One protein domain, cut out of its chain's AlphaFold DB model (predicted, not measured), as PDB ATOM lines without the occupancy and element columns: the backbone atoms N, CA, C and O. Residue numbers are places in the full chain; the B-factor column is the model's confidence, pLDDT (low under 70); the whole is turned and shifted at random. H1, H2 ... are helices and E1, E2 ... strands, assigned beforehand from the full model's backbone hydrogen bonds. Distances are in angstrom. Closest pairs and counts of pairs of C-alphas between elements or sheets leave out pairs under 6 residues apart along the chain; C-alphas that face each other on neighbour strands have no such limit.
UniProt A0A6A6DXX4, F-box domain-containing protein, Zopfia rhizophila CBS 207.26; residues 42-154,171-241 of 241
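This is residues 42 to 154 and 171 to 241 of the 241 residues of the protein "F-box domain-containing protein" of Zopfia rhizophila CBS 207.26 (UniProt A0A6A6DXX4). A small parallel sheet, E1 E2 E3, with H1, H2 and H7 near it makes one end of the domain, and the long helix H6 runs like a beam from H7 to a loosely linked group of short helices, H3, H4 and H5, at the other end. After E3 the chain runs out from the sheet through H8, whose centre is the nearest to the mean of the C-alphas at 8.0 A, to H9 near H3, and then folds back to H10 near H6. The printed part has 184 residues, mostly helix among its named elements, in the order E1 H1 H2 E2 H3 H4 H5 H6 H7 E3 H8 H9 H10. It is only just loose, close to compact, with a radius of gyration of the C-alphas of 19.6 A and spans of 57 by 38 by 27 A.

The sheet runs E1, residues 42 to 45, E2, residues 68 to 72, E3, residues 199 to 203. E1 and E2 are parallel at 25 degrees, with N 43 and O 68 within hydrogen-bond range at 2.9 A. E2 and E3 are parallel at 17 degrees, with N 203 and O 71 at 2.8 A. E1, H1, residues 51 to 59, H2, residues 61 to 65, and E2 form a strand-helix-strand unit, parallel neighbours joined through helices, with a right-handed crossover. H1 only grazes the sheet, with residues 51 to 57. H7, residues 174 to 193, touches H1 with residues 186 to 193 alone, closest at the C-alphas of Ala 58 and Val 190, 5.7 A. H6, residues 123 to 150, touches H7 at a steep tilt of 57 degrees, closest at the C-alphas of Tyr 150 and Ala 181, 6.8 A. H6 and H3, residues 83 to 88, only just touch, with 3 pairs of C-alphas within 8 A, the closest those of Phe 83 and Tyr 130, 6.5 A. H4, residues 100 to 103, H5, residues 115 to 119, H8, residues 210 to 213, H9, residues 223 to 229, and H10, residues 233 to 239, touch no helix. Each O i to N i+4 pair is within hydrogen-bond range in H1, H3, H5, H6, H9 and H10; H7 has 14 of 16, H2 has 0 of 1 but 1 of 2 O i to N i+3 pairs, and H4 and H8 are too short.

E1 begins at C-alpha 42 (193.808, 194.706, 240.411). H6 is 40.7 A long and begins at C-alpha 123 (224.464, 229.998, 249.010); H7 is 29.7 A long. H10 ends at C-alpha 239 (193.074, 214.079, 248.045).

The C-alphas farthest apart are those of Ser 122 and Ser 195, 57.8 A. Residues 155 to 170 are not printed, a gap of 23.7 A between C-alphas 154 and 171. The links H3 to H4 and H4 to H5 are long. The mean pLDDT of the printed part is 74.3, with 65 residues under 70, among them 171 to 186 and 223 to 241.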
ATOM      1  N   THR A  42     193.757 193.405 239.739       89.12
ATOM      2  CA  THR A  42     193.808 194.706 240.411       89.12
ATOM      3  C   THR A  42     194.811 195.604 239.709       89.12
ATOM      4  O   THR A  42     195.998 195.286 239.666       89.12
ATOM      5  N   ILE A  43     194.348 196.741 239.192       87.19
ATOM      6  CA  ILE A  43     195.203 197.727 238.528       87.19
ATOM      7  C   ILE A  43     195.315 198.965 239.404       87.19
ATOM      8  O   ILE A  43     194.316 199.619 239.695       87.19
ATOM      9  N   ARG A  44     196.551 199.279 239.795       85.94
ATOM     10  CA  ARG A  44     196.914 200.539 240.445       85.94
ATOM     11  C   ARG A  44     197.372 201.539 239.398       85.94
ATOM     12  O   ARG A  44     198.158 201.175 238.517       85.94
ATOM     13  N   PHE A  45     196.904 202.773 239.499       81.75
ATOM     14  CA  PHE A  45     197.298 203.843 238.592       81.75
ATOM     15  C   PHE A  45     197.355 205.198 239.291       81.75
ATOM     16  O   PHE A  45     196.645 205.421 240.261       81.75
ATOM     17  N   ASP A  46     198.170 206.090 238.736       79.62
ATOM     18  CA  ASP A  46     198.257 207.506 239.097       79.62
ATOM     19  C   ASP A  46     197.845 208.317 237.861       79.62
ATOM     20  O   ASP A  46     198.316 208.027 236.751       79.62
ATOM     21  N   LEU A  47     196.964 209.303 238.042       74.12
ATOM     22  CA  LEU A  47     196.465 210.158 236.960       74.12
ATOM     23  C   LEU A  47     197.575 210.964 236.270       74.12
ATOM     24  O   LEU A  47     197.454 211.240 235.079       74.12
ATOM     25  N   ARG A  48     198.663 211.296 236.970       73.44
ATOM     26  CA  ARG A  48     199.775 212.095 236.429       73.44
ATOM     27  C   ARG A  48     200.744 211.289 235.577       73.44
ATOM     28  O   ARG A  48     201.264 211.804 234.594       73.44
ATOM     29  N   HIS A  49     201.007 210.036 235.948       70.12
ATOM     30  CA  HIS A  49     202.127 209.279 235.370       70.12
ATOM     31  C   HIS A  49     201.708 208.028 234.595       70.12
ATOM     32  O   HIS A  49     202.433 207.586 233.708       70.12
ATOM     33  N   ASN A  50     200.549 207.436 234.905       71.88
ATOM     34  CA  ASN A  50     200.208 206.086 234.444       71.88
ATOM     35  C   ASN A  50     198.874 205.990 233.694       71.88
ATOM     36  O   ASN A  50     198.399 204.881 233.440       71.88
ATOM     37  N   LEU A  51     198.286 207.115 233.281       74.88
ATOM     38  CA  LEU A  51     197.020 207.122 232.546       74.88
ATOM     39  C   LEU A  51     197.097 206.303 231.243       74.88
ATOM     40  O   LEU A  51     196.234 205.464 230.983       74.88
ATOM     41  N   GLN A  52     198.185 206.452 230.479       75.00
ATOM     42  CA  GLN A  52     198.390 205.711 229.227       75.00
ATOM     43  C   GLN A  52     198.443 204.195 229.431       75.00
ATOM     44  O   GLN A  52     197.974 203.424 228.594       75.00
ATOM     45  N   ARG A  53     198.966 203.740 230.573       79.75
ATOM     46  CA  ARG A  53     199.002 202.315 230.902       79.75
ATOM     47  C   ARG A  53     197.592 201.749 231.056       79.75
ATOM     48  O   ARG A  53     197.338 200.642 230.589       79.75
ATOM     49  N   ILE A  54     196.678 202.494 231.674       83.31
ATOM     50  CA  ILE A  54     195.275 202.078 231.804       83.31
ATOM     51  C   ILE A  54     194.607 202.056 230.434       83.31
ATOM     52  O   ILE A  54     193.903 201.097 230.129       83.31
ATOM     53  N   ILE A  55     194.863 203.078 229.605       80.62
ATOM     54  CA  ILE A  55     194.349 203.146 228.231       80.62
ATOM     55  C   ILE A  55     194.737 201.874 227.467       80.62
ATOM     56  O   ILE A  55     193.867 201.229 226.882       80.62
ATOM     57  N   ASN A  56     196.006 201.461 227.548       81.12
ATOM     58  CA  ASN A  56     196.501 200.264 226.866       81.12
ATOM     59  C   ASN A  56     195.846 198.976 227.404       81.12
ATOM     60  O   ASN A  56     195.367 198.155 226.624       81.12
ATOM     61  N   ILE A  57     195.742 198.817 228.731       82.50
ATOM     62  CA  ILE A  57     195.074 197.648 229.341       82.50
ATOM     63  C   ILE A  57     193.600 197.581 228.913       82.50
ATOM     64  O   ILE A  57     193.080 196.500 228.642       82.50
ATOM     65  N   ALA A  58     192.929 198.729 228.826       81.50
ATOM     66  CA  ALA A  58     191.532 198.820 228.421       81.50
ATOM     67  C   ALA A  58     191.301 198.572 226.926       81.50
ATOM     68  O   ALA A  58     190.193 198.209 226.538       81.50
ATOM     69  N   SER A  59     192.306 198.791 226.075       70.69
ATOM     70  CA  SER A  59     192.218 198.511 224.637       70.69
ATOM     71  C   SER A  59     192.438 197.044 224.265       70.69
ATOM     72  O   SER A  59     192.126 196.660 223.141       70.69
ATOM     73  N   GLU A  60     192.950 196.229 225.183       76.12
ATOM     74  CA  GLU A  60     193.293 194.831 224.926       76.12
ATOM     75  C   GLU A  60     192.274 193.852 225.528       76.12
ATOM     76  O   GLU A  60     191.423 194.208 226.346       76.12
ATOM     77  N   GLU A  61     192.425 192.560 225.209       81.00
ATOM     78  CA  GLU A  61     191.690 191.472 225.874       81.00
ATOM     79  C   GLU A  61     191.914 191.422 227.396       81.00
ATOM     80  O   GLU A  61     191.239 190.675 228.104       81.00
ATOM     81  N   LEU A  62     192.848 192.219 227.916       84.31
ATOM     82  CA  LEU A  62     193.156 192.352 229.332       84.31
ATOM     83  C   LEU A  62     192.033 193.027 230.124       84.31
ATOM     84  O   LEU A  62     191.865 192.720 231.306       84.31
ATOM     85  N   ALA A  63     191.227 193.882 229.487       86.69
ATOM     86  CA  ALA A  63     190.160 194.628 230.152       86.69
ATOM     87  C   ALA A  63     189.155 193.713 230.877       86.69
ATOM     88  O   ALA A  63     188.693 194.036 231.972       86.69
ATOM     89  N   ARG A  64     188.874 192.525 230.320       89.12
ATOM     90  CA  ARG A  64     187.958 191.537 230.923       89.12
ATOM     91  C   ARG A  64     188.489 190.929 232.224       89.12
ATOM     92  O   ARG A  64     187.725 190.322 232.968       89.12
ATOM     93  N   HIS A  65     189.789 191.014 232.483       90.12
ATOM     94  CA  HIS A  65     190.401 190.435 233.677       90.12
ATOM     95  C   HIS A  65     190.434 191.413 234.854       90.12
ATOM     96  O   HIS A  65     190.540 190.978 236.001       90.12
ATOM     97  N   VAL A  66     190.281 192.712 234.588       90.56
ATOM     98  CA  VAL A  66     190.277 193.753 235.617       90.56
ATOM     99  C   VAL A  66     188.979 193.692 236.418       90.56
ATOM    100  O   VAL A  66     187.887 193.815 235.867       90.56
ATOM    101  N   ARG A  67     189.107 193.518 237.736       91.44
ATOM    102  CA  ARG A  67     187.985 193.532 238.692       91.44
ATOM    103  C   ARG A  67     188.038 194.700 239.661       91.44
ATOM    104  O   ARG A  67     186.992 195.116 240.162       91.44
ATOM    105  N   LYS A  68     189.241 195.203 239.934       90.00
ATOM    106  CA  LYS A  68     189.488 196.301 240.862       90.00
ATOM    107  C   LYS A  68     190.409 197.334 240.220       90.00
ATOM    108  O   LYS A  68     191.487 196.990 239.736       90.00
ATOM    109  N   LEU A  69     189.984 198.588 240.243       88.06
ATOM    110  CA  LEU A  69     190.821 199.741 239.940       88.06
ATOM    111  C   LEU A  69     191.139 200.467 241.239       88.06
ATOM    112  O   LEU A  69     190.259 200.660 242.073       88.06
ATOM    113  N   VAL A  70     192.395 200.850 241.400       84.81
ATOM    114  CA  VAL A  70     192.871 201.618 242.544       84.81
ATOM    115  C   VAL A  70     193.564 202.854 242.000       84.81
ATOM    116  O   VAL A  70     194.628 202.753 241.381       84.81
ATOM    117  N   LEU A  71     192.944 204.008 242.203       83.25
ATOM    118  CA  LEU A  71     193.605 205.286 242.007       83.25
ATOM    119  C   LEU A  71     194.536 205.493 243.198       83.25
ATOM    120  O   LEU A  71     194.058 205.626 244.319       83.25
ATOM    121  N   ARG A  72     195.845 205.486 242.959       80.75
ATOM    122  CA  ARG A  72     196.859 205.814 243.957       80.75
ATOM    123  C   ARG A  72     197.553 207.090 243.524       80.75
ATOM    124  O   ARG A  72     198.223 207.102 242.489       80.75
ATOM    125  N   MET A  73     197.391 208.141 244.311       73.62
ATOM    126  CA  MET A  73     198.127 209.377 244.093       73.62
ATOM    127  C   MET A  73     199.542 209.198 244.648       73.62
ATOM    128  O   MET A  73     199.748 208.628 245.711       73.62
ATOM    129  N   THR A  74     200.559 209.608 243.907       72.50
ATOM    130  CA  THR A  74     201.892 209.858 244.472       72.50
ATOM    131  C   THR A  74     201.818 211.118 245.348       72.50
ATOM    132  O   THR A  74     201.145 212.075 244.958       72.50
ATOM    133  N   PRO A  75     202.480 211.179 246.506       72.06
ATOM    134  CA  PRO A  75     202.569 212.430 247.253       72.06
ATOM    135  C   PRO A  75     203.082 213.587 246.386       72.06
ATOM    136  O   PRO A  75     203.867 213.368 245.461       72.06
ATOM    137  N   LEU A  76     202.613 214.801 246.663       76.25
ATOM    138  CA  LEU A  76     203.162 216.017 246.063       76.25
ATOM    139  C   LEU A  76     204.440 216.438 246.785       76.25
ATOM    140  O   LEU A  76     204.640 216.099 247.954       76.25
ATOM    141  N   LEU A  77     205.270 217.224 246.098       82.31
ATOM    142  CA  LEU A  77     206.349 217.952 246.755       82.31
ATOM    143  C   LEU A  77     205.792 218.841 247.879       82.31
ATOM    144  O   LEU A  77     204.752 219.491 247.747       82.31
ATOM    145  N   GLN A  78     206.506 218.853 248.997       79.19
ATOM    146  CA  GLN A  78     206.096 219.510 250.228       79.19
ATOM    147  C   GLN A  78     206.214 221.039 250.140       79.19
ATOM    148  O   GLN A  78     207.141 221.581 249.533       79.19
ATOM    149  N   GLU A  79     205.287 221.755 250.771       83.00
ATOM    150  CA  GLU A  79     205.436 223.192 251.005       83.00
ATOM    151  C   GLU A  79     206.231 223.432 252.290       83.00
ATOM    152  O   GLU A  79     205.911 222.875 253.342       83.00
ATOM    153  N   PHE A  80     207.267 224.259 252.178       83.94
ATOM    154  CA  PHE A  80     208.134 224.673 253.273       83.94
ATOM    155  C   PHE A  80     207.909 226.160 253.560       83.94
ATOM    156  O   PHE A  80     207.600 226.930 252.654       83.94
ATOM    157  N   GLY A  81     208.109 226.588 254.811       82.56
ATOM    158  CA  GLY A  81     207.923 227.989 255.226       82.56
ATOM    159  C   GLY A  81     208.924 228.992 254.630       82.56
ATOM    160  O   GLY A  81     208.882 230.172 254.975       82.56
ATOM    161  N   GLY A  82     209.833 228.538 253.766       88.00
ATOM    162  CA  GLY A  82     210.872 229.338 253.132       88.00
ATOM    163  C   GLY A  82     212.154 228.542 252.895       88.00
ATOM    164  O   GLY A  82     212.243 227.366 253.257       88.00
ATOM    165  N   PHE A  83     213.158 229.225 252.336       91.69
ATOM    166  CA  PHE A  83     214.480 228.663 252.052       91.69
ATOM    167  C   PHE A  83     215.120 228.027 253.292       91.69
ATOM    168  O   PHE A  83     215.526 226.876 253.231       91.69
ATOM    169  N   ASP A  84     215.124 228.725 254.432       89.81
ATOM    170  CA  ASP A  84     215.784 228.247 255.655       89.81
ATOM    171  C   ASP A  84     215.139 226.970 256.217       89.81
ATOM    172  O   ASP A  84     215.812 226.113 256.781       89.81
ATOM    173  N   THR A  85     213.816 226.841 256.100       86.75
ATOM    174  CA  THR A  85     213.085 225.635 256.523       86.75
ATOM    175  C   THR A  85     213.309 224.493 255.534       86.75
ATOM    176  O   THR A  85     213.538 223.362 255.954       86.75
ATOM    177  N   TRP A  86     213.312 224.788 254.233       90.62
ATOM    178  CA  TRP A  86     213.649 223.813 253.200       90.62
ATOM    179  C   TRP A  86     215.080 223.287 253.366       90.62
ATOM    180  O   TRP A  86     215.264 222.078 253.423       90.62
ATOM    181  N   GLU A  87     216.077 224.160 253.534       90.75
ATOM    182  CA  GLU A  87     217.481 223.771 253.705       90.75
ATOM    183  C   GLU A  87     217.688 222.934 254.970       90.75
ATOM    184  O   GLU A  87     218.301 221.871 254.894       90.75
ATOM    185  N   ARG A  88     217.124 223.352 256.114       86.62
ATOM    186  CA  ARG A  88     217.217 222.586 257.370       86.62
ATOM    187  C   ARG A  88     216.556 221.215 257.293       86.62
ATOM    188  O   ARG A  88     216.909 220.336 258.065       86.62
ATOM    189  N   SER A  89     215.585 221.041 256.401       85.06
ATOM    190  CA  SER A  89     214.909 219.760 256.230       85.06
ATOM    191  C   SER A  89     215.704 218.756 255.397       85.06
ATOM    192  O   SER A  89     215.303 217.598 255.354       85.06
ATOM    193  N   ILE A  90     216.793 219.155 254.729       88.25
ATOM    194  CA  ILE A  90     217.567 218.259 253.864       88.25
ATOM    195  C   ILE A  90     218.363 217.266 254.719       88.25
ATOM    196  O   ILE A  90     219.136 217.662 255.581       88.25
ATOM    197  N   ALA A  91     218.203 215.974 254.433       85.69
ATOM    198  CA  ALA A  91     218.962 214.888 255.045       85.69
ATOM    199  C   ALA A  91     219.936 214.302 254.015       85.69
ATOM    200  O   ALA A  91     219.508 213.800 252.968       85.69
ATOM    201  N   LEU A  92     221.239 214.376 254.297       84.94
ATOM    202  CA  LEU A  92     222.295 213.973 253.366       84.94
ATOM    203  C   LEU A  92     223.086 212.772 253.894       84.94
ATOM    204  O   LEU A  92     223.390 212.712 255.085       84.94
ATOM    205  N   PRO A  93     223.494 211.839 253.018       83.31
ATOM    206  CA  PRO A  93     224.460 210.812 253.376       83.31
ATOM    207  C   PRO A  93     225.778 211.431 253.857       83.31
ATOM    208  O   PRO A  93     226.340 212.321 253.203       83.31
ATOM    209  N   GLY A  94     226.275 210.934 254.990       79.31
ATOM    210  CA  GLY A  94     227.517 211.397 255.611       79.31
ATOM    211  C   GLY A  94     227.412 212.720 256.376       79.31
ATOM    212  O   GLY A  94     228.451 213.286 256.713       79.31
ATOM    213  N   ASP A  95     226.202 213.223 256.637       82.06
ATOM    214  CA  ASP A  95     226.003 214.385 257.507       82.06
ATOM    215  C   ASP A  95     226.347 214.029 258.970       82.06
ATOM    216  O   ASP A  95     225.768 213.082 259.511       82.06
ATOM    217  N   PRO A  96     227.297 214.731 259.621       77.00
ATOM    218  CA  PRO A  96     227.693 214.440 260.998       77.00
ATOM    219  C   PRO A  96     226.622 214.792 262.041       77.00
ATOM    220  O   PRO A  96     226.707 214.292 263.164       77.00
ATOM    221  N   ASP A  97     225.659 215.650 261.695       73.75
ATOM    222  CA  ASP A  97     224.642 216.163 262.618       73.75
ATOM    223  C   ASP A  97     223.319 215.375 262.551       73.75
ATOM    224  O   ASP A  97     222.430 215.591 263.377       73.75
ATOM    225  N   VAL A  98     223.186 214.444 261.600       69.12
ATOM    226  CA  VAL A  98     221.995 213.598 261.436       69.12
ATOM    227  C   VAL A  98     222.195 212.271 262.168       69.12
ATOM    228  O   VAL A  98     223.245 211.635 262.052       69.12
ATOM    229  N   ASP A  99     221.186 211.835 262.931       66.06
ATOM    230  CA  ASP A  99     221.231 210.542 263.617       66.06
ATOM    231  C   ASP A  99     221.406 209.426 262.572       66.06
ATOM    232  O   ASP A  99     220.572 209.300 261.672       66.06
ATOM    233  N   PRO A 100     222.449 208.582 262.675       59.25
ATOM    234  CA  PRO A 100     222.659 207.487 261.743       59.25
ATOM    235  C   PRO A 100     221.412 206.618 261.580       59.25
ATOM    236  O   PRO A 100     221.142 206.172 260.477       59.25
ATOM    237  N   SER A 101     220.606 206.412 262.625       59.16
ATOM    238  CA  SER A 101     219.361 205.634 262.545       59.16
ATOM    239  C   SER A 101     218.286 206.235 261.626       59.16
ATOM    240  O   SER A 101     217.464 205.475 261.117       59.16
ATOM    241  N   GLU A 102     218.334 207.539 261.327       57.56
ATOM    242  CA  GLU A 102     217.493 208.195 260.310       57.56
ATOM    243  C   GLU A 102     218.002 207.955 258.874       57.56
ATOM    244  O   GLU A 102     217.240 208.065 257.909       57.56
ATOM    245  N   VAL A 103     219.282 207.593 258.718       56.56
ATOM    246  CA  VAL A 103     219.971 207.435 257.422       56.56
ATOM    247  C   VAL A 103     220.421 205.989 257.138       56.56
ATOM    248  O   VAL A 103     220.820 205.683 256.016       56.56
ATOM    249  N   MET A 104     220.323 205.082 258.120       49.78
ATOM    250  CA  MET A 104     220.902 203.724 258.110       49.78
ATOM    251  C   MET A 104     220.336 202.798 257.030       49.78
ATOM    252  O   MET A 104     221.019 201.863 256.619       49.78
ATOM    253  N   ASP A 105     219.137 203.068 256.515       53.16
ATOM    254  CA  ASP A 105     218.578 202.315 255.385       53.16
ATOM    255  C   ASP A 105     219.156 202.760 254.020       53.16
ATOM    256  O   ASP A 105     218.781 202.211 252.980       53.16
ATOM    257  N   TYR A 106     220.055 203.757 253.983       56.50
ATOM    258  CA  TYR A 106     220.302 204.555 252.772       56.50
ATOM    259  C   TYR A 106     221.767 204.852 252.439       56.50
ATOM    260  O   TYR A 106     222.027 205.473 251.407       56.50
ATOM    261  N   ASP A 107     222.718 204.340 253.221       51.88
ATOM    262  CA  ASP A 107     224.171 204.474 252.992       51.88
ATOM    263  C   ASP A 107     224.673 203.822 251.676       51.88
ATOM    264  O   ASP A 107     225.867 203.807 251.390       51.88
ATOM    265  N   GLY A 108     223.766 203.277 250.854       55.94
ATOM    266  CA  GLY A 108     224.052 202.680 249.547       55.94
ATOM    267  C   GLY A 108     223.353 203.333 248.348       55.94
ATOM    268  O   GLY A 108     223.417 202.766 247.257       55.94
ATOM    269  N   ASP A 109     222.654 204.467 248.508       68.06
ATOM    270  CA  ASP A 109     222.069 205.178 247.359       68.06
ATOM    271  C   ASP A 109     223.059 206.186 246.754       68.06
ATOM    272  O   ASP A 109     222.992 207.392 247.005       68.06
ATOM    273  N   ASP A 110     223.935 205.680 245.879       69.88
ATOM    274  CA  ASP A 110     224.934 206.448 245.113       69.88
ATOM    275  C   ASP A 110     224.338 207.604 244.279       69.88
ATOM    276  O   ASP A 110     225.066 208.420 243.711       69.88
ATOM    277  N   SER A 111     223.009 207.679 244.143       83.06
ATOM    278  CA  SER A 111     222.341 208.733 243.379       83.06
ATOM    279  C   SER A 111     222.013 209.993 244.192       83.06
ATOM    280  O   SER A 111     221.624 211.010 243.601       83.06
ATOM    281  N   LEU A 112     222.181 209.965 245.517       85.69
ATOM    282  CA  LEU A 112     222.003 211.133 246.381       85.69
ATOM    283  C   LEU A 112     223.222 212.069 246.342       85.69
ATOM    284  O   LEU A 112     224.308 211.722 245.877       85.69
ATOM    285  N   MET A 113     223.011 213.320 246.736       89.81
ATOM    286  CA  MET A 113     224.087 214.284 246.961       89.81
ATOM    287  C   MET A 113     224.695 214.028 248.336       89.81
ATOM    288  O   MET A 113     223.944 213.889 249.295       89.81
ATOM    289  N   SER A 114     226.021 213.970 248.441       89.25
ATOM    290  CA  SER A 114     226.671 213.799 249.745       89.25
ATOM    291  C   SER A 114     226.700 215.105 250.542       89.25
ATOM    292  O   SER A 114     226.597 216.202 249.983       89.25
ATOM    293  N   TYR A 115     226.909 214.996 251.855       89.38
ATOM    294  CA  TYR A 115     227.137 216.159 252.711       89.38
ATOM    295  C   TYR A 115     228.334 217.013 252.252       89.38
ATOM    296  O   TYR A 115     228.263 218.243 252.236       89.38
ATOM    297  N   GLU A 116     229.427 216.387 251.806       88.69
ATOM    298  CA  GLU A 116     230.603 217.095 251.277       88.69
ATOM    299  C   GLU A 116     230.280 217.880 249.996       88.69
ATOM    300  O   GLU A 116     230.683 219.035 249.846       88.69
ATOM    301  N   GLU A 117     229.515 217.280 249.078       91.75
ATOM    302  CA  GLU A 117     229.074 217.965 247.862       91.75
ATOM    303  C   GLU A 117     228.170 219.158 248.189       91.75
ATOM    304  O   GLU A 117     228.346 220.232 247.611       91.75
ATOM    305  N   TRP A 118     227.225 218.985 249.117       92.75
ATOM    306  CA  TRP A 118     226.287 220.028 249.532       92.75
ATOM    307  C   TRP A 118     226.966 221.185 250.265       92.75
ATOM    308  O   TRP A 118     226.721 222.350 249.949       92.75
ATOM    309  N   SER A 119     227.837 220.876 251.226       90.50
ATOM    310  CA  SER A 119     228.592 221.870 252.000       90.50
ATOM    311  C   SER A 119     229.547 222.686 251.124       90.50
ATOM    312  O   SER A 119     229.798 223.856 251.408       90.50
ATOM    313  N   GLY A 120     230.022 222.110 250.013       92.06
ATOM    314  CA  GLY A 120     230.807 222.810 248.997       92.06
ATOM    315  C   GLY A 120     230.004 223.728 248.060       92.06
ATOM    316  O   GLY A 120     230.607 224.457 247.265       92.06
ATOM    317  N   LEU A 121     228.665 223.712 248.099       94.56
ATOM    318  CA  LEU A 121     227.838 224.629 247.308       94.56
ATOM    319  C   LEU A 121     227.804 226.023 247.943       94.56
ATOM    320  O   LEU A 121     227.633 226.175 249.146       94.56
ATOM    321  N   SER A 122     227.892 227.055 247.102       95.38
ATOM    322  CA  SER A 122     227.637 228.432 247.529       95.38
ATOM    323  C   SER A 122     226.152 228.656 247.814       95.38
ATOM    324  O   SER A 122     225.298 228.026 247.182       95.38
ATOM    325  N   ASP A 123     225.844 229.630 248.669       93.88
ATOM    326  CA  ASP A 123     224.464 229.998 249.010       93.88
ATOM    327  C   ASP A 123     223.627 230.321 247.764       93.88
ATOM    328  O   ASP A 123     222.501 229.851 247.635       93.88
ATOM    329  N   ASP A 124     224.211 231.000 246.770       95.06
ATOM    330  CA  ASP A 124     223.545 231.274 245.488       95.06
ATOM    331  C   ASP A 124     223.099 229.994 244.756       95.06
ATOM    332  O   ASP A 124     222.035 229.961 244.136       95.06
ATOM    333  N   LYS A 125     223.896 228.918 244.822       95.56
ATOM    334  CA  LYS A 125     223.556 227.635 244.188       95.56
ATOM    335  C   LYS A 125     222.474 226.906 244.969       95.56
ATOM    336  O   LYS A 125     221.582 226.325 244.357       95.56
ATOM    337  N   LYS A 126     222.534 226.949 246.299       95.19
ATOM    338  CA  LYS A 126     221.495 226.372 247.158       95.19
ATOM    339  C   LYS A 126     220.165 227.098 246.970       95.19
ATOM    340  O   LYS A 126     219.139 226.455 246.779       95.19
ATOM    341  N   MET A 127     220.191 228.428 246.897       95.25
ATOM    342  CA  MET A 127     219.026 229.256 246.586       95.25
ATOM    343  C   MET A 127     218.467 228.949 245.190       95.25
ATOM    344  O   MET A 127     217.253 228.871 245.008       95.25
ATOM    345  N   ALA A 128     219.329 228.725 244.192       95.81
ATOM    346  CA  ALA A 128     218.886 228.282 242.872       95.81
ATOM    347  C   ALA A 128     218.176 226.914 242.926       95.81
ATOM    348  O   ALA A 128     217.123 226.760 242.313       95.81
ATOM    349  N   LEU A 129     218.697 225.952 243.700       95.75
ATOM    350  CA  LEU A 129     218.044 224.654 243.914       95.75
ATOM    351  C   LEU A 129     216.687 224.798 244.613       95.75
ATOM    352  O   LEU A 129     215.732 224.138 244.216       95.75
ATOM    353  N   TYR A 130     216.571 225.687 245.596       95.12
ATOM    354  CA  TYR A 130     215.287 225.978 246.228       95.12
ATOM    355  C   TYR A 130     214.275 226.576 245.242       95.12
ATOM    356  O   TYR A 130     213.130 226.140 245.183       95.12
ATOM    357  N   ASN A 131     214.690 227.527 244.404       95.25
ATOM    358  CA  ASN A 131     213.805 228.104 243.390       95.25
ATOM    359  C   ASN A 131     213.339 227.058 242.363       95.25
ATOM    360  O   ASN A 131     212.172 227.060 241.965       95.25
ATOM    361  N   ASP A 132     214.229 226.149 241.959       95.81
ATOM    362  CA  ASP A 132     213.889 224.998 241.119       95.81
ATOM    363  C   ASP A 132     212.872 224.074 241.810       95.81
ATOM    364  O   ASP A 132     211.917 223.623 241.175       95.81
ATOM    365  N   TYR A 133     213.052 223.815 243.109       93.50
ATOM    366  CA  TYR A 133     212.137 223.012 243.918       93.50
ATOM    367  C   TYR A 133     210.740 223.641 243.973       93.50
ATOM    368  O   TYR A 133     209.744 222.975 243.692       93.50
ATOM    369  N   GLU A 134     210.659 224.941 244.260       92.31
ATOM    370  CA  GLU A 134     209.402 225.694 244.291       92.31
ATOM    371  C   GLU A 134     208.693 225.689 242.930       92.31
ATOM    372  O   GLU A 134     207.466 225.561 242.855       92.31
ATOM    373  N   ALA A 135     209.458 225.811 241.841       92.44
ATOM    374  CA  ALA A 135     208.928 225.762 240.485       92.44
ATOM    375  C   ALA A 135     208.344 224.381 240.149       92.44
ATOM    376  O   ALA A 135     207.227 224.303 239.627       92.44
ATOM    377  N   ASP A 136     209.064 223.305 240.483       90.38
ATOM    378  CA  ASP A 136     208.598 221.928 240.300       90.38
ATOM    379  C   ASP A 136     207.352 221.659 241.164       90.38
ATOM    380  O   ASP A 136     206.336 221.195 240.637       90.38
ATOM    381  N   ARG A 137     207.356 222.062 242.446       87.44
ATOM    382  CA  ARG A 137     206.193 221.928 243.342       87.44
ATOM    383  C   ARG A 137     204.972 222.637 242.778       87.44
ATOM    384  O   ARG A 137     203.885 222.062 242.720       87.44
ATOM    385  N   LYS A 138     205.129 223.895 242.359       87.31
ATOM    386  CA  LYS A 138     204.021 224.681 241.810       87.31
ATOM    387  C   LYS A 138     203.456 224.027 240.554       87.31
ATOM    388  O   LYS A 138     202.243 223.917 240.419       87.31
ATOM    389  N   LYS A 139     204.324 223.542 239.666       85.88
ATOM    390  CA  LYS A 139     203.917 222.833 238.451       85.88
ATOM    391  C   LYS A 139     203.130 221.558 238.767       85.88
ATOM    392  O   LYS A 139     202.136 221.290 238.095       85.88
ATOM    393  N   GLU A 140     203.549 220.783 239.765       81.31
ATOM    394  CA  GLU A 140     202.815 219.591 240.202       81.31
ATOM    395  C   GLU A 140     201.459 219.937 240.824       81.31
ATOM    396  O   GLU A 140     200.455 219.312 240.477       81.31
ATOM    397  N   LYS A 141     201.406 220.959 241.686       80.06
ATOM    398  CA  LYS A 141     200.162 221.455 242.294       80.06
ATOM    399  C   LYS A 141     199.178 221.940 241.232       80.06
ATOM    400  O   LYS A 141     198.017 221.538 241.254       80.06
ATOM    401  N   ASP A 142     199.651 222.726 240.266       80.19
ATOM    402  CA  ASP A 142     198.844 223.221 239.148       80.19
ATOM    403  C   ASP A 142     198.295 222.058 238.301       80.19
ATOM    404  O   ASP A 142     197.124 222.074 237.922       80.19
ATOM    405  N   LEU A 143     199.105 221.020 238.048       77.62
ATOM    406  CA  LEU A 143     198.682 219.813 237.327       77.62
ATOM    407  C   LEU A 143     197.627 219.012 238.103       77.62
ATOM    408  O   LEU A 143     196.646 218.555 237.523       77.62
ATOM    409  N   VAL A 144     197.794 218.815 239.413       74.50
ATOM    410  CA  VAL A 144     196.773 218.121 240.218       74.50
ATOM    411  C   VAL A 144     195.490 218.940 240.270       74.50
ATOM    412  O   VAL A 144     194.400 218.389 240.113       74.50
ATOM    413  N   GLN A 145     195.594 220.254 240.448       72.50
ATOM    414  CA  GLN A 145     194.442 221.143 240.450       72.50
ATOM    415  C   GLN A 145     193.717 221.126 239.102       72.50
ATOM    416  O   GLN A 145     192.484 221.117 239.072       72.50
ATOM    417  N   SER A 146     194.454 221.073 237.990       72.25
ATOM    418  CA  SER A 146     193.849 220.938 236.671       72.25
ATOM    419  C   SER A 146     193.144 219.588 236.534       72.25
ATOM    420  O   SER A 146     191.938 219.566 236.295       72.25
ATOM    421  N   LEU A 147     193.819 218.470 236.817       70.00
ATOM    422  CA  LEU A 147     193.250 217.119 236.730       70.00
ATOM    423  C   LEU A 147     192.000 216.954 237.605       70.00
ATOM    424  O   LEU A 147     190.980 216.454 237.131       70.00
ATOM    425  N   THR A 148     192.051 217.412 238.856       66.12
ATOM    426  CA  THR A 148     190.913 217.361 239.791       66.12
ATOM    427  C   THR A 148     189.764 218.261 239.355       66.12
ATOM    428  O   THR A 148     188.609 217.878 239.529       66.12
ATOM    429  N   SER A 149     190.041 219.412 238.728       62.84
ATOM    430  CA  SER A 149     188.981 220.260 238.177       62.84
ATOM    431  C   SER A 149     188.151 219.519 237.130       62.84
ATOM    432  O   SER A 149     186.948 219.704 237.083       62.84
ATOM    433  N   TYR A 150     188.746 218.614 236.361       59.75
ATOM    434  CA  TYR A 150     188.055 217.863 235.316       59.75
ATOM    435  C   TYR A 150     187.411 216.551 235.800       59.75
ATOM    436  O   TYR A 150     186.628 215.941 235.059       59.75
ATOM    437  N   LEU A 151     187.709 216.097 237.023       63.69
ATOM    438  CA  LEU A 151     187.061 214.924 237.605       63.69
ATOM    439  C   LEU A 151     185.588 215.236 237.895       63.69
ATOM    440  O   LEU A 151     185.226 216.171 238.608       63.69
ATOM    441  N   CYS A 152     184.713 214.426 237.308       57.53
ATOM    442  CA  CYS A 152     183.276 214.527 237.499       57.53
ATOM    443  C   CYS A 152     182.832 213.478 238.513       57.53
ATOM    444  O   CYS A 152     182.803 212.286 238.206       57.53
ATOM    445  N   PHE A 153     182.411 213.917 239.693       58.31
ATOM    446  CA  PHE A 153     181.960 213.006 240.734       58.31
ATOM    447  C   PHE A 153     180.453 212.771 240.638       58.31
ATOM    448  O   PHE A 153     179.663 213.647 240.265       58.31
ATOM    449  N   ARG A 154     180.039 211.551 240.986       54.41
ATOM    450  CA  ARG A 154     178.633 211.240 241.246       54.41
ATOM    451  C   ARG A 154     178.399 211.316 242.739       54.41
ATOM    452  O   ARG A 154     178.968 210.535 243.494       54.41
ATOM    453  N   MET A 171     190.884 229.142 235.961       40.03
ATOM    454  CA  MET A 171     192.114 229.816 235.473       40.03
ATOM    455  C   MET A 171     193.010 228.816 234.714       40.03
ATOM    456  O   MET A 171     194.079 228.446 235.178       40.03
ATOM    457  N   LEU A 172     192.600 228.360 233.528       42.28
ATOM    458  CA  LEU A 172     193.515 227.661 232.614       42.28
ATOM    459  C   LEU A 172     193.341 228.242 231.214       42.28
ATOM    460  O   LEU A 172     192.217 228.405 230.738       42.28
ATOM    461  N   THR A 173     194.458 228.619 230.594       44.16
ATOM    462  CA  THR A 173     194.526 229.166 229.238       44.16
ATOM    463  C   THR A 173     193.998 228.150 228.219       44.16
ATOM    464  O   THR A 173     194.188 226.942 228.373       44.16
ATOM    465  N   ALA A 174     193.311 228.647 227.187       48.66
ATOM    466  CA  ALA A 174     192.472 227.860 226.275       48.66
ATOM    467  C   ALA A 174     193.174 226.669 225.587       48.66
ATOM    468  O   ALA A 174     192.513 225.673 225.303       48.66
ATOM    469  N   ASP A 175     194.494 226.723 225.384       47.75
ATOM    470  CA  ASP A 175     195.234 225.650 224.705       47.75
ATOM    471  C   ASP A 175     195.501 224.425 225.596       47.75
ATOM    472  O   ASP A 175     195.399 223.295 225.126       47.75
ATOM    473  N   LYS A 176     195.755 224.603 226.904       47.12
ATOM    474  CA  LYS A 176     195.939 223.464 227.833       47.12
ATOM    475  C   LYS A 176     194.623 222.761 228.171       47.12
ATOM    476  O   LYS A 176     194.613 221.569 228.467       47.12
ATOM    477  N   GLN A 177     193.501 223.482 228.075       49.75
ATOM    478  CA  GLN A 177     192.176 222.913 228.320       49.75
ATOM    479  C   GLN A 177     191.795 221.820 227.314       49.75
ATOM    480  O   GLN A 177     191.003 220.941 227.653       49.75
ATOM    481  N   LEU A 178     192.322 221.868 226.085       48.22
ATOM    482  CA  LEU A 178     191.933 220.944 225.020       48.22
ATOM    483  C   LEU A 178     192.558 219.548 225.204       48.22
ATOM    484  O   LEU A 178     191.865 218.543 225.028       48.22
ATOM    485  N   ASP A 179     193.824 219.486 225.623       54.53
ATOM    486  CA  ASP A 179     194.559 218.228 225.816       54.53
ATOM    487  C   ASP A 179     194.162 217.508 227.114       54.53
ATOM    488  O   ASP A 179     193.937 216.294 227.117       54.53
ATOM    489  N   GLU A 180     193.975 218.236 228.216       53.00
ATOM    490  CA  GLU A 180     193.628 217.640 229.517       53.00
ATOM    491  C   GLU A 180     192.161 217.173 229.575       53.00
ATOM    492  O   GLU A 180     191.864 216.077 230.066       53.00
ATOM    493  N   ALA A 181     191.234 217.924 228.965       52.03
ATOM    494  CA  ALA A 181     189.850 217.476 228.794       52.03
ATOM    495  C   ALA A 181     189.738 216.256 227.857       52.03
ATOM    496  O   ALA A 181     188.810 215.452 227.994       52.03
ATOM    497  N   SER A 182     190.675 216.094 226.914       58.12
ATOM    498  CA  SER A 182     190.783 214.897 226.072       58.12
ATOM    499  C   SER A 182     191.242 213.683 226.887       58.12
ATOM    500  O   SER A 182     190.618 212.624 226.799       58.12
ATOM    501  N   ALA A 183     192.251 213.839 227.749       57.94
ATOM    502  CA  ALA A 183     192.782 212.766 228.593       57.94
ATOM    503  C   ALA A 183     191.740 212.191 229.577       57.94
ATOM    504  O   ALA A 183     191.658 210.977 229.774       57.94
ATOM    505  N   LEU A 184     190.875 213.030 230.153       60.44
ATOM    506  CA  LEU A 184     189.850 212.566 231.099       60.44
ATOM    507  C   LEU A 184     188.570 212.054 230.431       60.44
ATOM    508  O   LEU A 184     187.965 211.104 230.929       60.44
ATOM    509  N   LYS A 185     188.203 212.570 229.248       62.81
ATOM    510  CA  LYS A 185     187.214 211.886 228.393       62.81
ATOM    511  C   LYS A 185     187.694 210.488 228.014       62.81
ATOM    512  O   LYS A 185     186.899 209.551 228.018       62.81
ATOM    513  N   GLN A 186     188.988 210.336 227.732       67.25
ATOM    514  CA  GLN A 186     189.578 209.023 227.499       67.25
ATOM    515  C   GLN A 186     189.486 208.143 228.746       67.25
ATOM    516  O   GLN A 186     189.138 206.980 228.593       67.25
ATOM    517  N   LEU A 187     189.703 208.669 229.959       75.06
ATOM    518  CA  LEU A 187     189.564 207.888 231.196       75.06
ATOM    519  C   LEU A 187     188.142 207.340 231.389       75.06
ATOM    520  O   LEU A 187     187.983 206.158 231.672       75.06
ATOM    521  N   ASP A 188     187.111 208.161 231.193       75.31
ATOM    522  CA  ASP A 188     185.713 207.721 231.284       75.31
ATOM    523  C   ASP A 188     185.398 206.604 230.273       75.31
ATOM    524  O   ASP A 188     184.778 205.593 230.616       75.31
ATOM    525  N   GLU A 189     185.841 206.762 229.022       77.50
ATOM    526  CA  GLU A 189     185.675 205.741 227.982       77.50
ATOM    527  C   GLU A 189     186.492 204.476 228.270       77.50
ATOM    528  O   GLU A 189     186.044 203.364 228.007       77.50
ATOM    529  N   VAL A 190     187.675 204.627 228.856       81.25
ATOM    530  CA  VAL A 190     188.540 203.535 229.304       81.25
ATOM    531  C   VAL A 190     187.899 202.758 230.440       81.25
ATOM    532  O   VAL A 190     187.861 201.530 230.386       81.25
ATOM    533  N   ILE A 191     187.323 203.447 231.427       83.25
ATOM    534  CA  ILE A 191     186.649 202.806 232.555       83.25
ATOM    535  C   ILE A 191     185.470 201.961 232.061       83.25
ATOM    536  O   ILE A 191     185.302 200.827 232.505       83.25
ATOM    537  N   LYS A 192     184.702 202.462 231.083       83.12
ATOM    538  CA  LYS A 192     183.594 201.712 230.466       83.12
ATOM    539  C   LYS A 192     184.029 200.406 229.795       83.12
ATOM    540  O   LYS A 192     183.208 199.499 229.679       83.12
ATOM    541  N   LYS A 193     185.286 200.288 229.348       86.06
ATOM    542  CA  LYS A 193     185.802 199.061 228.716       86.06
ATOM    543  C   LYS A 193     186.076 197.942 229.724       86.06
ATOM    544  O   LYS A 193     186.118 196.777 229.328       86.06
ATOM    545  N   PHE A 194     186.211 198.247 231.016       87.88
ATOM    546  CA  PHE A 194     186.365 197.234 232.063       87.88
ATOM    547  C   PHE A 194     185.009 196.626 232.443       87.88
ATOM    548  O   PHE A 194     184.425 196.938 233.479       87.88
ATOM    549  N   SER A 195     184.500 195.731 231.598       86.69
ATOM    550  CA  SER A 195     183.171 195.117 231.754       86.69
ATOM    551  C   SER A 195     182.984 194.303 233.042       86.69
ATOM    552  O   SER A 195     181.858 194.156 233.508       86.69
ATOM    553  N   ASN A 196     184.076 193.803 233.627       90.06
ATOM    554  CA  ASN A 196     184.078 193.010 234.858       90.06
ATOM    555  C   ASN A 196     184.538 193.808 236.090       90.06
ATOM    556  O   ASN A 196     184.824 193.218 237.136       90.06
ATOM    557  N   LEU A 197     184.620 195.140 235.981       88.50
ATOM    558  CA  LEU A 197     184.983 196.004 237.094       88.50
ATOM    559  C   LEU A 197     183.906 195.942 238.181       88.50
ATOM    560  O   LEU A 197     182.760 196.335 237.978       88.50
ATOM    561  N   THR A 198     184.300 195.467 239.355       89.06
ATOM    562  CA  THR A 198     183.431 195.354 240.536       89.06
ATOM    563  C   THR A 198     183.744 196.394 241.601       89.06
ATOM    564  O   THR A 198     182.909 196.651 242.462       89.06
ATOM    565  N   MET A 199     184.943 196.979 241.562       85.81
ATOM    566  CA  MET A 199     185.435 197.846 242.624       85.81
ATOM    567  C   MET A 199     186.330 198.954 242.073       85.81
ATOM    568  O   MET A 199     187.201 198.703 241.238       85.81
ATOM    569  N   PHE A 200     186.124 200.168 242.573       83.75
ATOM    570  CA  PHE A 200     186.991 201.317 242.349       83.75
ATOM    571  C   PHE A 200     187.330 201.914 243.715       83.75
ATOM    572  O   PHE A 200     186.421 202.271 244.461       83.75
ATOM    573  N   GLU A 201     188.613 201.976 244.050       83.62
ATOM    574  CA  GLU A 201     189.111 202.527 245.311       83.62
ATOM    575  C   GLU A 201     190.035 203.713 245.051       83.62
ATOM    576  O   GLU A 201     190.741 203.757 244.040       83.62
ATOM    577  N   HIS A 202     190.042 204.643 245.998       79.38
ATOM    578  CA  HIS A 202     191.038 205.696 246.087       79.38
ATOM    579  C   HIS A 202     191.973 205.384 247.262       79.38
ATOM    580  O   HIS A 202     191.511 205.207 248.388       79.38
ATOM    581  N   GLU A 203     193.269 205.286 246.978       75.88
ATOM    582  CA  GLU A 203     194.356 205.226 247.954       75.88
ATOM    583  C   GLU A 203     195.056 206.601 247.952       75.88
ATOM    584  O   GLU A 203     195.809 206.893 247.014       75.88
ATOM    585  N   PRO A 204     194.815 207.450 248.968       68.69
ATOM    586  CA  PRO A 204     195.498 208.732 249.101       68.69
ATOM    587  C   PRO A 204     197.017 208.559 249.156       68.69
ATOM    588  O   PRO A 204     197.524 207.638 249.801       68.69
ATOM    589  N   GLY A 205     197.759 209.441 248.495       64.25
ATOM    590  CA  GLY A 205     199.212 209.364 248.413       64.25
ATOM    591  C   GLY A 205     199.894 209.533 249.755       64.25
ATOM    592  O   GLY A 205     200.848 208.803 250.046       64.25
ATOM    593  N   PHE A 206     199.346 210.402 250.608       61.28
ATOM    594  CA  PHE A 206     199.881 210.651 251.948       61.28
ATOM    595  C   PHE A 206     199.869 209.412 252.859       61.28
ATOM    596  O   PHE A 206     200.624 209.372 253.824       61.28
ATOM    597  N   LEU A 207     199.054 208.387 252.563       56.50
ATOM    598  CA  LEU A 207     198.967 207.163 253.370       56.50
ATOM    599  C   LEU A 207     199.972 206.079 252.974       56.50
ATOM    600  O   LEU A 207     200.171 205.135 253.735       56.50
ATOM    601  N   VAL A 208     200.546 206.139 251.767       52.41
ATOM    602  CA  VAL A 208     201.167 204.947 251.161       52.41
ATOM    603  C   VAL A 208     202.607 205.179 250.703       52.41
ATOM    604  O   VAL A 208     203.234 204.219 250.257       52.41
ATOM    605  N   ASN A 209     203.159 206.403 250.721       56.78
ATOM    606  CA  ASN A 209     204.529 206.589 250.219       56.78
ATOM    607  C   ASN A 209     205.317 207.809 250.731       56.78
ATOM    608  O   ASN A 209     205.744 208.643 249.934       56.78
ATOM    609  N   TYR A 210     205.578 207.888 252.038       58.16
ATOM    610  CA  TYR A 210     206.407 208.957 252.617       58.16
ATOM    611  C   TYR A 210     207.796 209.088 251.961       58.16
ATOM    612  O   TYR A 210     208.322 210.195 251.838       58.16
ATOM    613  N   GLU A 211     208.359 207.981 251.468       58.50
ATOM    614  CA  GLU A 211     209.674 207.949 250.822       58.50
ATOM    615  C   GLU A 211     209.730 208.795 249.543       58.50
ATOM    616  O   GLU A 211     210.699 209.525 249.332       58.50
ATOM    617  N   LEU A 212     208.680 208.773 248.712       55.22
ATOM    618  CA  LEU A 212     208.650 209.552 247.468       55.22
ATOM    619  C   LEU A 212     208.432 211.049 247.718       55.22
ATOM    620  O   LEU A 212     209.043 211.855 247.024       55.22
ATOM    621  N   SER A 213     207.629 211.431 248.720       61.50
ATOM    622  CA  SER A 213     207.530 212.838 249.159       61.50
ATOM    623  C   SER A 213     208.827 213.358 249.766       61.50
ATOM    624  O   SER A 213     209.089 214.556 249.727       61.50
ATOM    625  N   SER A 214     209.639 212.465 250.338       73.12
ATOM    626  CA  SER A 214     210.890 212.843 250.986       73.12
ATOM    627  C   SER A 214     212.034 213.063 250.002       73.12
ATOM    628  O   SER A 214     213.112 213.435 250.433       73.12
ATOM    629  N   ARG A 215     211.857 212.847 248.691       82.69
ATOM    630  CA  ARG A 215     212.954 212.934 247.720       82.69
ATOM    631  C   ARG A 215     212.639 213.895 246.584       82.69
ATOM    632  O   ARG A 215     211.612 213.785 245.924       82.69
ATOM    633  N   TRP A 216     213.596 214.760 246.267       88.06
ATOM    634  CA  TRP A 216     213.563 215.592 245.070       88.06
ATOM    635  C   TRP A 216     214.939 215.611 244.400       88.06
ATOM    636  O   TRP A 216     215.920 216.130 244.932       88.06
ATOM    637  N   ARG A 217     215.023 215.029 243.197       89.88
ATOM    638  CA  ARG A 217     216.279 214.853 242.444       89.88
ATOM    639  C   ARG A 217     217.334 214.098 243.283       89.88
ATOM    640  O   ARG A 217     217.099 212.949 243.668       89.88
ATOM    641  N   ARG A 218     218.495 214.724 243.520       90.69
ATOM    642  CA  ARG A 218     219.599 214.204 244.350       90.69
ATOM    643  C   ARG A 218     219.464 214.594 245.829       90.69
ATOM    644  O   ARG A 218     220.328 214.230 246.614       90.69
ATOM    645  N   LEU A 219     218.430 215.351 246.194       88.31
ATOM    646  CA  LEU A 219     218.177 215.777 247.566       88.31
ATOM    647  C   LEU A 219     217.100 214.906 248.200       88.31
ATOM    648  O   LEU A 219     216.185 214.413 247.529       88.31
ATOM    649  N   ARG A 220     217.212 214.759 249.514       85.38
ATOM    650  CA  ARG A 220     216.236 214.087 250.353       85.38
ATOM    651  C   ARG A 220     215.927 214.960 251.561       85.38
ATOM    652  O   ARG A 220     216.775 215.734 251.982       85.38
ATOM    653  N   PHE A 221     214.729 214.821 252.102       84.12
ATOM    654  CA  PHE A 221     214.219 215.540 253.253       84.12
ATOM    655  C   PHE A 221     214.017 214.579 254.435       84.12
ATOM    656  O   PHE A 221     213.546 213.454 254.240       84.12
ATOM    657  N   SER A 222     214.358 215.013 255.650       78.06
ATOM    658  CA  SER A 222     214.099 214.273 256.890       78.06
ATOM    659  C   SER A 222     212.598 214.237 257.176       78.06
ATOM    660  O   SER A 222     211.922 215.269 257.196       78.06
ATOM    661  N   LEU A 223     212.076 213.031 257.408       68.62
ATOM    662  CA  LEU A 223     210.661 212.817 257.704       68.62
ATOM    663  C   LEU A 223     210.250 213.470 259.027       68.62
ATOM    664  O   LEU A 223     209.144 213.995 259.111       68.62
ATOM    665  N   ASP A 224     211.137 213.514 260.018       65.88
ATOM    666  CA  ASP A 224     210.833 214.085 261.332       65.88
ATOM    667  C   ASP A 224     210.660 215.606 261.256       65.88
ATOM    668  O   ASP A 224     209.737 216.168 261.850       65.88
ATOM    669  N   ILE A 225     211.466 216.277 260.428       63.44
ATOM    670  CA  ILE A 225     211.324 217.716 260.169       63.44
ATOM    671  C   ILE A 225     210.081 217.988 259.313       63.44
ATOM    672  O   ILE A 225     209.350 218.946 259.573       63.44
ATOM    673  N   ILE A 226     209.783 217.119 258.339       61.84
ATOM    674  CA  ILE A 226     208.559 217.208 257.530       61.84
ATOM    675  C   ILE A 226     207.310 217.082 258.415       61.84
ATOM    676  O   ILE A 226     206.387 217.879 258.273       61.84
ATOM    677  N   VAL A 227     207.263 216.134 259.352       60.03
ATOM    678  CA  VAL A 227     206.096 215.917 260.229       60.03
ATOM    679  C   VAL A 227     205.884 217.093 261.194       60.03
ATOM    680  O   VAL A 227     204.743 217.432 261.505       60.03
ATOM    681  N   VAL A 228     206.963 217.734 261.658       55.62
ATOM    682  CA  VAL A 228     206.904 218.818 262.654       55.62
ATOM    683  C   VAL A 228     206.658 220.198 262.031       55.62
ATOM    684  O   VAL A 228     205.917 220.993 262.609       55.62
ATOM    685  N   GLU A 229     207.251 220.508 260.872       52.41
ATOM    686  CA  GLU A 229     207.176 221.853 260.273       52.41
ATOM    687  C   GLU A 229     206.045 222.018 259.237       52.41
ATOM    688  O   GLU A 229     205.824 223.127 258.744       52.41
ATOM    689  N   THR A 230     205.282 220.965 258.919       49.19
ATOM    690  CA  THR A 230     204.238 221.039 257.885       49.19
ATOM    691  C   THR A 230     202.828 221.070 258.472       49.19
ATOM    692  O   THR A 230     202.364 220.170 259.171       49.19
ATOM    693  N   PHE A 231     202.088 222.139 258.168       47.28
ATOM    694  CA  PHE A 231     200.651 222.184 258.419       47.28
ATOM    695  C   PHE A 231     199.953 221.318 257.361       47.28
ATOM    696  O   PHE A 231     199.637 221.792 256.276       47.28
ATOM    697  N   TYR A 232     199.699 220.054 257.702       50.88
ATOM    698  CA  TYR A 232     199.068 218.970 256.921       50.88
ATOM    699  C   TYR A 232     197.772 219.282 256.131       50.88
ATOM    700  O   TYR A 232     197.239 218.413 255.452       50.88
ATOM    701  N   LYS A 233     197.236 220.504 256.161       48.84
ATOM    702  CA  LYS A 233     195.870 220.785 255.695       48.84
ATOM    703  C   LYS A 233     195.697 220.840 254.175       48.84
ATOM    704  O   LYS A 233     194.654 220.428 253.688       48.84
ATOM    705  N   GLU A 234     196.674 221.322 253.403       47.16
ATOM    706  CA  GLU A 234     196.427 221.555 251.966       47.16
ATOM    707  C   GLU A 234     196.466 220.287 251.099       47.16
ATOM    708  O   GLU A 234     195.650 220.156 250.187       47.16
ATOM    709  N   ASN A 235     197.368 219.341 251.373       46.56
ATOM    710  CA  ASN A 235     197.463 218.103 250.584       46.56
ATOM    711  C   ASN A 235     196.322 217.124 250.918       46.56
ATOM    712  O   ASN A 235     195.808 216.454 250.023       46.56
ATOM    713  N   GLU A 236     195.874 217.095 252.177       50.31
ATOM    714  CA  GLU A 236     194.716 216.304 252.613       50.31
ATOM    715  C   GLU A 236     193.420 216.773 251.932       50.31
ATOM    716  O   GLU A 236     192.655 215.947 251.434       50.31
ATOM    717  N   ASP A 237     193.202 218.088 251.815       48.53
ATOM    718  CA  ASP A 237     192.002 218.662 251.187       48.53
ATOM    719  C   ASP A 237     191.918 218.409 249.668       48.53
ATOM    720  O   ASP A 237     190.825 218.418 249.092       48.53
ATOM    721  N   VAL A 238     193.055 218.207 248.994       48.62
ATOM    722  CA  VAL A 238     193.106 217.906 247.551       48.62
ATOM    723  C   VAL A 238     192.834 216.424 247.277       48.62
ATOM    724  O   VAL A 238     192.216 216.101 246.262       48.62
ATOM    725  N   GLU A 239     193.247 215.532 248.180       48.22
ATOM    726  CA  GLU A 239     193.074 214.079 248.045       48.22
ATOM    727  C   GLU A 239     191.797 213.540 248.727       48.22
ATOM    728  O   GLU A 239     191.398 212.402 248.480       48.22
ATOM    729  N   ALA A 240     191.116 214.334 249.558       44.88
ATOM    730  CA  ALA A 240     189.856 213.956 250.209       44.88
ATOM    731  C   ALA A 240     188.583 214.167 249.348       44.88
ATOM    732  O   ALA A 240     187.479 213.892 249.828       44.88
ATOM    733  N   LEU A 241     188.717 214.670 248.112       41.28
ATOM    734  CA  LEU A 241     187.618 214.952 247.165       41.28
ATOM    735  C   LEU A 241     187.213 213.726 246.329       41.28
ATOM    736  O   LEU A 241     185.989 213.575 246.100       41.28
TER     737      LEU A 241